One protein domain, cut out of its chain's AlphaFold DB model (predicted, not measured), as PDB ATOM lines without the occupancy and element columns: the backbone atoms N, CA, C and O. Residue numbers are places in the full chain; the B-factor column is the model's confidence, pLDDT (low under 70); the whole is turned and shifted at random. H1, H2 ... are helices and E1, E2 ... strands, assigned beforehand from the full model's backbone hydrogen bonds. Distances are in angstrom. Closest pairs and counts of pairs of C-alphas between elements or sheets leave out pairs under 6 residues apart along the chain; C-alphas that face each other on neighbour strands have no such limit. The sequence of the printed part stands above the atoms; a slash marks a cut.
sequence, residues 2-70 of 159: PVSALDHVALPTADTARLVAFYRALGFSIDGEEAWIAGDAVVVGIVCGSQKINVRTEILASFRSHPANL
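What this domain is: This is residues 2 to 70 of the 159 residues of the protein "Catechol 2,3-dioxygenase" of Geodermatophilus amargosae (UniProt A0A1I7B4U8). A twisted sheet of four strands is covered on one face by one helix, H1, which runs along the strands; the short helices H2 and H3 only graze the sheet, and residues 62 to 68 stick out. The printed part has 69 residues, in the order E1 H1 E2 H2 E3 E4 H3, class mixed, helices and strands. The mixed sheet runs E1 E4 E3 E2. The whole is compact, with a radius of gyration of the C-alphas of 12.6 A and spans of 35 by 31 by 19 A.

Where its parts are: E1, residues 8 to 12, 13.5 A long, begins at C-alpha 8 (27.896, 5.692, 9.173). H1, residues 16 to 25, measures 14.1 A. E2 is residues 29 to 31, 6.7 A, and H2 residues 33 to 37, 6.1 A. E3, residues 43 to 48, is 15.9 A long, and E4, residues 51 to 56, 15.8 A. H3, residues 58 to 61, 5.0 A, ends at C-alpha 61 (19.970, -11.366, 12.963).

How they stand to each other: E1 and E4 are parallel, with N 54 and O 9 at 2.8 A. The hairpin E3 and E4 is antiparallel, with N 55 and O 44 at 2.8 A; E3 and E2 are antiparallel, with N 45 and O 31 at 2.8 A. H1 is on the sheet at a height of 9.2 A, over E3 and only just over E2, where 3 of its C-alphas fall; the C-alphas of Tyr 23 and Ile 46, the closest of H1 and E3, are 7.1 A apart. E1, H1 and E2 form a split strand-helix-strand unit, two strands of one sheet that are not neighbours, with the helix between them along the chain and E4 and E3 between them in the sheet; its crossover is right-handed. In H1 and H2 every O i to N i+4 pair is within hydrogen-bond range; H3 is too short for one.

The domain as a whole: The C-alphas of Pro 2 and Ala 38, the two farthest apart, are 39.1 A apart. The printed part has no cut, the links between named elements are tight, and no printed residue is under 70 in pLDDT.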
ATOM      1  N   PRO A   2      43.676   9.799   1.434       93.50
ATOM      2  CA  PRO A   2      43.305   9.556   2.828       93.50
ATOM      3  C   PRO A   2      41.784   9.420   3.021       93.50
ATOM      4  O   PRO A   2      41.008   9.757   2.127       93.50
ATOM      5  N   VAL A   3      41.378   8.940   4.201       94.75
ATOM      6  CA  VAL A   3      39.985   8.941   4.688       94.75
ATOM      7  C   VAL A   3      39.496  10.383   4.879       94.75
ATOM      8  O   VAL A   3      40.260  11.217   5.362       94.75
ATOM      9  N   SER A   4      38.243  10.674   4.514       95.62
ATOM     10  CA  SER A   4      37.644  12.015   4.628       95.62
ATOM     11  C   SER A   4      36.813  12.219   5.898       95.62
ATOM     12  O   SER A   4      36.940  13.258   6.538       95.62
ATOM     13  N   ALA A   5      35.958  11.256   6.250       95.12
ATOM     14  CA  ALA A   5      35.042  11.323   7.386       95.12
ATOM     15  C   ALA A   5      34.515   9.926   7.757       95.12
ATOM     16  O   ALA A   5      34.666   8.969   6.993       95.12
ATOM     17  N   LEU A   6      33.859   9.833   8.914       95.94
ATOM     18  CA  LEU A   6      32.970   8.722   9.241       95.94
ATOM     19  C   LEU A   6      31.630   8.939   8.523       95.94
ATOM     20  O   LEU A   6      30.991   9.962   8.742       95.94
ATOM     21  N   ASP A   7      31.202   7.994   7.691       97.50
ATOM     22  CA  ASP A   7      29.921   8.082   6.971       97.50
ATOM     23  C   ASP A   7      28.755   7.567   7.830       97.50
ATOM     24  O   ASP A   7      27.809   8.291   8.139       97.50
ATOM     25  N   HIS A   8      28.866   6.322   8.290       97.75
ATOM     26  CA  HIS A   8      27.896   5.692   9.173       97.75
ATOM     27  C   HIS A   8      28.556   4.629  10.049       97.75
ATOM     28  O   HIS A   8      29.664   4.159   9.780       97.75
ATOM     29  N   VAL A   9      27.824   4.213  11.076       97.12
ATOM     30  CA  VAL A   9      28.098   3.002  11.856       97.12
ATOM     31  C   VAL A   9      26.920   2.043  11.723       97.12
ATOM     32  O   VAL A   9      25.829   2.450  11.331       97.12
ATOM     33  N   ALA A  10      27.126   0.765  12.026       96.12
ATOM     34  CA  ALA A  10      26.050  -0.218  12.056       96.12
ATOM     35  C   ALA A  10      25.936  -0.809  13.458       96.12
ATOM     36  O   ALA A  10      26.933  -1.298  13.987       96.12
ATOM     37  N   LEU A  11      24.729  -0.800  14.023       96.50
ATOM     38  CA  LEU A  11      24.441  -1.409  15.320       96.50
ATOM     39  C   LEU A  11      23.340  -2.461  15.175       96.50
ATOM     40  O   LEU A  11      22.324  -2.184  14.533       96.50
ATOM     41  N   PRO A  12      23.520  -3.674  15.720       95.62
ATOM     42  CA  PRO A  12      22.429  -4.625  15.860       95.62
ATOM     43  C   PRO A  12      21.463  -4.182  16.956       95.62
ATOM     44  O   PRO A  12      21.875  -3.600  17.954       95.62
ATOM     45  N   THR A  13      20.193  -4.527  16.780       96.44
ATOM     46  CA  THR A  13      19.158  -4.325  17.795       96.44
ATOM     47  C   THR A  13      18.409  -5.618  18.076       96.44
ATOM     48  O   THR A  13      18.325  -6.495  17.209       96.44
ATOM     49  N   ALA A  14      17.899  -5.753  19.299       95.62
ATOM     50  CA  ALA A  14      16.974  -6.825  19.655       95.62
ATOM     51  C   ALA A  14      15.512  -6.462  19.338       95.62
ATOM     52  O   ALA A  14      14.687  -7.364  19.195       95.62
ATOM     53  N   ASP A  15      15.196  -5.167  19.232       97.12
ATOM     54  CA  ASP A  15      13.848  -4.651  18.987       97.12
ATOM     55  C   ASP A  15      13.926  -3.320  18.224       97.12
ATOM     56  O   ASP A  15      14.079  -2.239  18.808       97.12
ATOM     57  N   THR A  16      13.796  -3.403  16.896       97.19
ATOM     58  CA  THR A  16      13.875  -2.231  16.014       97.19
ATOM     59  C   THR A  16      12.819  -1.180  16.347       97.19
ATOM     60  O   THR A  16      13.135   0.009  16.347       97.19
ATOM     61  N   ALA A  17      11.584  -1.581  16.664       97.50
ATOM     62  CA  ALA A  17      10.502  -0.636  16.941       97.50
ATOM     63  C   ALA A  17      10.809   0.203  18.188       97.50
ATOM     64  O   ALA A  17      10.658   1.429  18.180       97.50
ATOM     65  N   ARG A  18      11.275  -0.457  19.254       98.12
ATOM     66  CA  ARG A  18      11.624   0.186  20.523       98.12
ATOM     67  C   ARG A  18      12.828   1.112  20.377       98.12
ATOM     68  O   ARG A  18      12.789   2.232  20.887       98.12
ATOM     69  N   LEU A  19      13.861   0.678  19.651       98.25
ATOM     70  CA  LEU A  19      15.049   1.490  19.392       98.25
ATOM     71  C   LEU A  19      14.693   2.742  18.573       98.25
ATOM     72  O   LEU A  19      15.011   3.862  18.965       98.25
ATOM     73  N   VAL A  20      13.961   2.573  17.470       98.06
ATOM     74  CA  VAL A  20      13.529   3.682  16.606       98.06
ATOM     75  C   VAL A  20      12.666   4.687  17.374       98.06
ATOM     76  O   VAL A  20      12.873   5.895  17.246       98.06
ATOM     77  N   ALA A  21      11.733   4.218  18.208       98.38
ATOM     78  CA  ALA A  21      10.904   5.094  19.033       98.38
ATOM     79  C   ALA A  21      11.738   5.934  20.016       98.38
ATOM     80  O   ALA A  21      11.472   7.128  20.167       98.38
ATOM     81  N   PHE A  22      12.759   5.336  20.640       98.56
ATOM     82  CA  PHE A  22      13.674   6.028  21.549       98.56
ATOM     83  C   PHE A  22      14.431   7.162  20.847       98.56
ATOM     84  O   PHE A  22      14.346   8.315  21.272       98.56
ATOM     85  N   TYR A  23      15.108   6.874  19.731       98.50
ATOM     86  CA  TYR A  23      15.871   7.899  19.010       98.50
ATOM     87  C   TYR A  23      14.961   8.969  18.391       98.50
ATOM     88  O   TYR A  23      15.289  10.155  18.437       98.50
ATOM     89  N   ARG A  24      13.769   8.608  17.897       98.25
ATOM     90  CA  ARG A  24      12.785   9.603  17.441       98.25
ATOM     91  C   ARG A  24      12.375  10.553  18.567       98.25
ATOM     92  O   ARG A  24      12.252  11.753  18.338       98.25
ATOM     93  N   ALA A  25      12.157  10.038  19.775       98.12
ATOM     94  CA  ALA A  25      11.754  10.854  20.918       98.12
ATOM     95  C   ALA A  25      12.830  11.880  21.326       98.12
ATOM     96  O   ALA A  25      12.495  12.957  21.823       98.12
ATOM     97  N   LEU A  26      14.099  11.572  21.043       97.62
ATOM     98  CA  LEU A  26      15.258  12.455  21.199       97.62
ATOM     99  C   LEU A  26      15.457  13.432  20.024       97.62
ATOM    100  O   LEU A  26      16.397  14.219  20.039       97.62
ATOM    101  N   GLY A  27      14.580  13.407  19.015       96.88
ATOM    102  CA  GLY A  27      14.598  14.342  17.887       96.88
ATOM    103  C   GLY A  27      15.358  13.862  16.650       96.88
ATOM    104  O   GLY A  27      15.539  14.645  15.720       96.88
ATOM    105  N   PHE A  28      15.784  12.597  16.597       98.06
ATOM    106  CA  PHE A  28      16.412  12.045  15.397       98.06
ATOM    107  C   PHE A  28      15.371  11.775  14.303       98.06
ATOM    108  O   PHE A  28      14.262  11.297  14.566       98.06
ATOM    109  N   SER A  29      15.762  12.022  13.054       98.06
ATOM    110  CA  SER A  29      15.002  11.587  11.879       98.06
ATOM    111  C   SER A  29      15.290  10.120  11.574       98.06
ATOM    112  O   SER A  29      16.408   9.646  11.784       98.06
ATOM    113  N   ILE A  30      14.295   9.411  11.044       98.31
ATOM    114  CA  ILE A  30      14.394   7.981  10.743       98.31
ATOM    115  C   ILE A  30      14.266   7.766   9.231       98.31
ATOM    116  O   ILE A  30      13.302   8.211   8.614       98.31
ATOM    117  N   ASP A  31      15.255   7.101   8.641       97.62
ATOM    118  CA  ASP A  31      15.353   6.762   7.218       97.62
ATOM    119  C   ASP A  31      14.987   5.285   6.995       97.62
ATOM    120  O   ASP A  31      15.404   4.412   7.755       97.62
ATOM    121  N   GLY A  32      14.213   4.983   5.949       95.88
ATOM    122  CA  GLY A  32      13.855   3.606   5.574       95.88
ATOM    123  C   GLY A  32      12.827   2.894   6.469       95.88
ATOM    124  O   GLY A  32      12.577   1.708   6.266       95.88
ATOM    125  N   GLU A  33      12.203   3.584   7.428       95.81
ATOM    126  CA  GLU A  33      11.223   2.976   8.341       95.81
ATOM    127  C   GLU A  33       9.974   2.446   7.625       95.81
ATOM    128  O   GLU A  33       9.550   1.330   7.901       95.81
ATOM    129  N   GLU A  34       9.404   3.203   6.683       96.19
ATOM    130  CA  GLU A  34       8.211   2.771   5.937       96.19
ATOM    131  C   GLU A  34       8.471   1.475   5.158       96.19
ATOM    132  O   GLU A  34       7.658   0.552   5.191       96.19
ATOM    133  N   ALA A  35       9.636   1.379   4.510       96.19
ATOM    134  CA  ALA A  35      10.059   0.180   3.795       96.19
ATOM    135  C   ALA A  35      10.297  -0.998   4.751       96.19
ATOM    136  O   ALA A  35       9.955  -2.132   4.427       96.19
ATOM    137  N   TRP A  36      10.846  -0.748   5.943       95.31
ATOM    138  CA  TRP A  36      11.001  -1.787   6.961       95.31
ATOM    139  C   TRP A  36       9.644  -2.294   7.469       95.31
ATOM    140  O   TRP A  36       9.427  -3.504   7.497       95.31
ATOM    141  N   ILE A  37       8.702  -1.397   7.778       94.62
ATOM    142  CA  ILE A  37       7.334  -1.752   8.199       94.62
ATOM    143  C   ILE A  37       6.611  -2.563   7.114       94.62
ATOM    144  O   ILE A  37       5.881  -3.503   7.430       94.62
ATOM    145  N   ALA A  38       6.829  -2.232   5.838       95.94
ATOM    146  CA  ALA A  38       6.285  -2.975   4.703       95.94
ATOM    147  C   ALA A  38       6.952  -4.351   4.479       95.94
ATOM    148  O   ALA A  38       6.426  -5.165   3.721       95.94
ATOM    149  N   GLY A  39       8.080  -4.632   5.142       92.69
ATOM    150  CA  GLY A  39       8.874  -5.849   4.948       92.69
ATOM    151  C   GLY A  39       9.829  -5.798   3.749       92.69
ATOM    152  O   GLY A  39      10.451  -6.809   3.424       92.69
ATOM    153  N   ASP A  40       9.978  -4.634   3.116       92.75
ATOM    154  CA  ASP A  40      10.831  -4.403   1.944       92.75
ATOM    155  C   ASP A  40      12.275  -4.017   2.319       92.75
ATOM    156  O   ASP A  40      13.171  -4.029   1.470       92.75
ATOM    157  N   ALA A  41      12.528  -3.687   3.590       90.50
ATOM    158  CA  ALA A  41      13.854  -3.366   4.110       90.50
ATOM    159  C   ALA A  41      14.171  -4.123   5.408       90.50
ATOM    160  O   ALA A  41      13.307  -4.393   6.234       90.50
ATOM    161  N   VAL A  42      15.456  -4.431   5.599       90.81
ATOM    162  CA  VAL A  42      15.992  -5.129   6.788       90.81
ATOM    163  C   VAL A  42      16.964  -4.262   7.596       90.81
ATOM    164  O   VAL A  42      17.605  -4.742   8.534       90.81
ATOM    165  N   VAL A  43      17.088  -2.989   7.220       93.50
ATOM    166  CA  VAL A  43      17.915  -1.969   7.872       93.50
ATOM    167  C   VAL A  43      17.106  -0.681   7.958       93.50
ATOM    168  O   VAL A  43      16.470  -0.299   6.978       93.50
ATOM    169  N   VAL A  44      17.178  -0.009   9.104       97.00
ATOM    170  CA  VAL A  44      16.583   1.315   9.341       97.00
ATOM    171  C   VAL A  44      17.699   2.295   9.705       97.00
ATOM    172  O   VAL A  44      18.644   1.926  10.396       97.00
ATOM    173  N   GLY A  45      17.637   3.531   9.219       98.06
ATOM    174  CA  GLY A  45      18.632   4.564   9.501       98.06
ATOM    175  C   GLY A  45      18.187   5.510  10.614       98.06
ATOM    176  O   GLY A  45      17.141   6.132  10.487       98.06
ATOM    177  N   ILE A  46      18.991   5.692  11.662       98.56
ATOM    178  CA  ILE A  46      18.841   6.805  12.616       98.56
ATOM    179  C   ILE A  46      19.762   7.934  12.148       98.56
ATOM    180  O   ILE A  46      20.983   7.779  12.170       98.56
ATOM    181  N   VAL A  47      19.192   9.043  11.680       98.38
ATOM    182  CA  VAL A  47      19.928  10.124  11.006       98.38
ATOM    183  C   VAL A  47      20.413  11.171  12.003       98.38
ATOM    184  O   VAL A  47      19.623  11.725  12.765       98.38
ATOM    185  N   CYS A  48      21.705  11.498  11.939       96.38
ATOM    186  CA  CYS A  48      22.355  12.535  12.734       96.38
ATOM    187  C   CYS A  48      23.159  13.483  11.830       96.38
ATOM    188  O   CYS A  48      24.282  13.199  11.410       96.38
ATOM    189  N   GLY A  49      22.570  14.634  11.494       94.44
ATOM    190  CA  GLY A  49      23.170  15.564  10.537       94.44
ATOM    191  C   GLY A  49      23.355  14.910   9.164       94.44
ATOM    192  O   GLY A  49      22.383  14.503   8.534       94.44
ATOM    193  N   SER A  50      24.603  14.807   8.701       96.06
ATOM    194  CA  SER A  50      24.966  14.151   7.435       96.06
ATOM    195  C   SER A  50      25.420  12.695   7.596       96.06
ATOM    196  O   SER A  50      25.972  12.133   6.655       96.06
ATOM    197  N   GLN A  51      25.259  12.112   8.785       97.88
ATOM    198  CA  GLN A  51      25.669  10.749   9.124       97.88
ATOM    199  C   GLN A  51      24.451   9.937   9.575       97.88
ATOM    200  O   GLN A  51      23.362  10.483   9.789       97.88
ATOM    201  N   LYS A  52      24.618   8.621   9.735       97.94
ATOM    202  CA  LYS A  52      23.578   7.781  10.338       97.94
ATOM    203  C   LYS A  52      24.109   6.572  11.096       97.94
ATOM    204  O   LYS A  52      25.228   6.113  10.870       97.94
ATOM    205  N   ILE A  53      23.258   6.015  11.950       98.38
ATOM    206  CA  ILE A  53      23.367   4.628  12.403       98.38
ATOM    207  C   ILE A  53      22.500   3.776  11.481       98.38
ATOM    208  O   ILE A  53      21.293   3.988  11.398       98.38
ATOM    209  N   ASN A  54      23.091   2.781  10.829       97.38
ATOM    210  CA  ASN A  54      22.347   1.706  10.184       97.38
ATOM    211  C   ASN A  54      21.978   0.655  11.240       97.38
ATOM    212  O   ASN A  54      22.798  -0.186  11.619       97.38
ATOM    213  N   VAL A  55      20.735   0.705  11.708       96.75
ATOM    214  CA  VAL A  55      20.158  -0.277  12.624       96.75
ATOM    215  C   VAL A  55      19.955  -1.581  11.874       96.75
ATOM    216  O   VAL A  55      19.168  -1.674  10.929       96.75
ATOM    217  N   ARG A  56      20.679  -2.610  12.301       93.75
ATOM    218  CA  ARG A  56      20.520  -3.970  11.803       93.75
ATOM    219  C   ARG A  56      19.412  -4.641  12.592       93.75
ATOM    220  O   ARG A  56      19.634  -5.077  13.719       93.75
ATOM    221  N   THR A  57      18.246  -4.693  11.967       93.44
ATOM    222  CA  THR A  57      17.012  -5.184  12.578       93.44
ATOM    223  C   THR A  57      17.135  -6.630  13.052       93.44
ATOM    224  O   THR A  57      17.969  -7.401  12.558       93.44
ATOM    225  N   GLU A  58      16.262  -7.035  13.970       89.94
ATOM    226  CA  GLU A  58      16.170  -8.408  14.464       89.94
ATOM    227  C   GLU A  58      15.909  -9.428  13.335       89.94
ATOM    228  O   GLU A  58      16.371 -10.567  13.411       89.94
ATOM    229  N   ILE A  59      15.288  -9.001  12.225       85.00
ATOM    230  CA  ILE A  59      15.118  -9.808  11.004       85.00
ATOM    231  C   ILE A  59      16.482 -10.185  10.416       85.00
ATOM    232  O   ILE A  59      16.708 -11.311   9.987       85.00
ATOM    233  N   LEU A  60      17.436  -9.258  10.409       84.12
ATOM    234  CA  LEU A  60      18.757  -9.491   9.834       84.12
ATOM    235  C   LEU A  60      19.628 -10.386  10.729       84.12
ATOM    236  O   LEU A  60      20.564 -11.031  10.241       84.12
ATOM    237  N   ALA A  61      19.300 -10.477  12.022       77.62
ATOM    238  CA  ALA A  61      19.970 -11.366  12.963       77.62
ATOM    239  C   ALA A  61      19.749 -12.853  12.621       77.62
ATOM    240  O   ALA A  61      20.663 -13.654  12.828       77.62
ATOM    241  N   SER A  62      18.611 -13.229  12.017       76.56
ATOM    242  CA  SER A  62      18.383 -14.611  11.560       76.56
ATOM    243  C   SER A  62      19.218 -14.998  10.334       76.56
ATOM    244  O   SER A  62      19.315 -16.178  10.006       76.56
ATOM    245  N   PHE A  63      19.864 -14.029   9.677       78.62
ATOM    246  CA  PHE A  63      20.714 -14.241   8.502       78.62
ATOM    247  C   PHE A  63      22.205 -14.028   8.793       78.62
ATOM    248  O   PHE A  63      22.969 -13.808   7.856       78.62
ATOM    249  N   ARG A  64      22.657 -14.056  10.058       70.81
ATOM    250  CA  ARG A  64      24.079 -13.815  10.417       70.81
ATOM    251  C   ARG A  64      25.068 -14.734   9.694       70.81
ATOM    252  O   ARG A  64      26.179 -14.314   9.407       70.81
ATOM    253  N   SER A  65      24.676 -15.971   9.387       73.06
ATOM    254  CA  SER A  65      25.513 -16.939   8.662       73.06
ATOM    255  C   SER A  65      25.471 -16.778   7.138       73.06
ATOM    256  O   SER A  65      26.179 -17.489   6.423       73.06
ATOM    257  N   HIS A  66      24.635 -15.875   6.618       76.00
ATOM    258  CA  HIS A  66      24.499 -15.677   5.185       76.00
ATOM    259  C   HIS A  66      25.709 -14.894   4.641       76.00
ATOM    260  O   HIS A  66      25.998 -13.819   5.156       76.00
ATOM    261  N   PRO A  67      26.398 -15.348   3.577       72.62
ATOM    262  CA  PRO A  67      27.631 -14.708   3.100       72.62
ATOM    263  C   PRO A  67      27.478 -13.240   2.673       72.62
ATOM    264  O   PRO A  67      28.434 -12.476   2.743       72.62
ATOM    265  N   ALA A  68      26.281 -12.840   2.230       73.19
ATOM    266  CA  ALA A  68      25.992 -11.447   1.878       73.19
ATOM    267  C   ALA A  68      25.690 -10.559   3.103       73.19
ATOM    268  O   ALA A  68      25.607  -9.338   2.982       73.19
ATOM    269  N   ASN A  69      25.545 -11.150   4.291       80.62
ATOM    270  CA  ASN A  69      25.405 -10.435   5.549       80.62
ATOM    271  C   ASN A  69      26.796 -10.059   6.087       80.62
ATOM    272  O   ASN A  69      27.363 -10.730   6.945       80.62
ATOM    273  N   LEU A  70      27.357  -8.968   5.562       84.94
ATOM    274  CA  LEU A  70      28.628  -8.425   6.040       84.94
ATOM    275  C   LEU A  70      28.400  -7.686   7.366       84.94
ATOM    276  O   LEU A  70      27.913  -6.555   7.370       84.94
TER     277      LEU A  70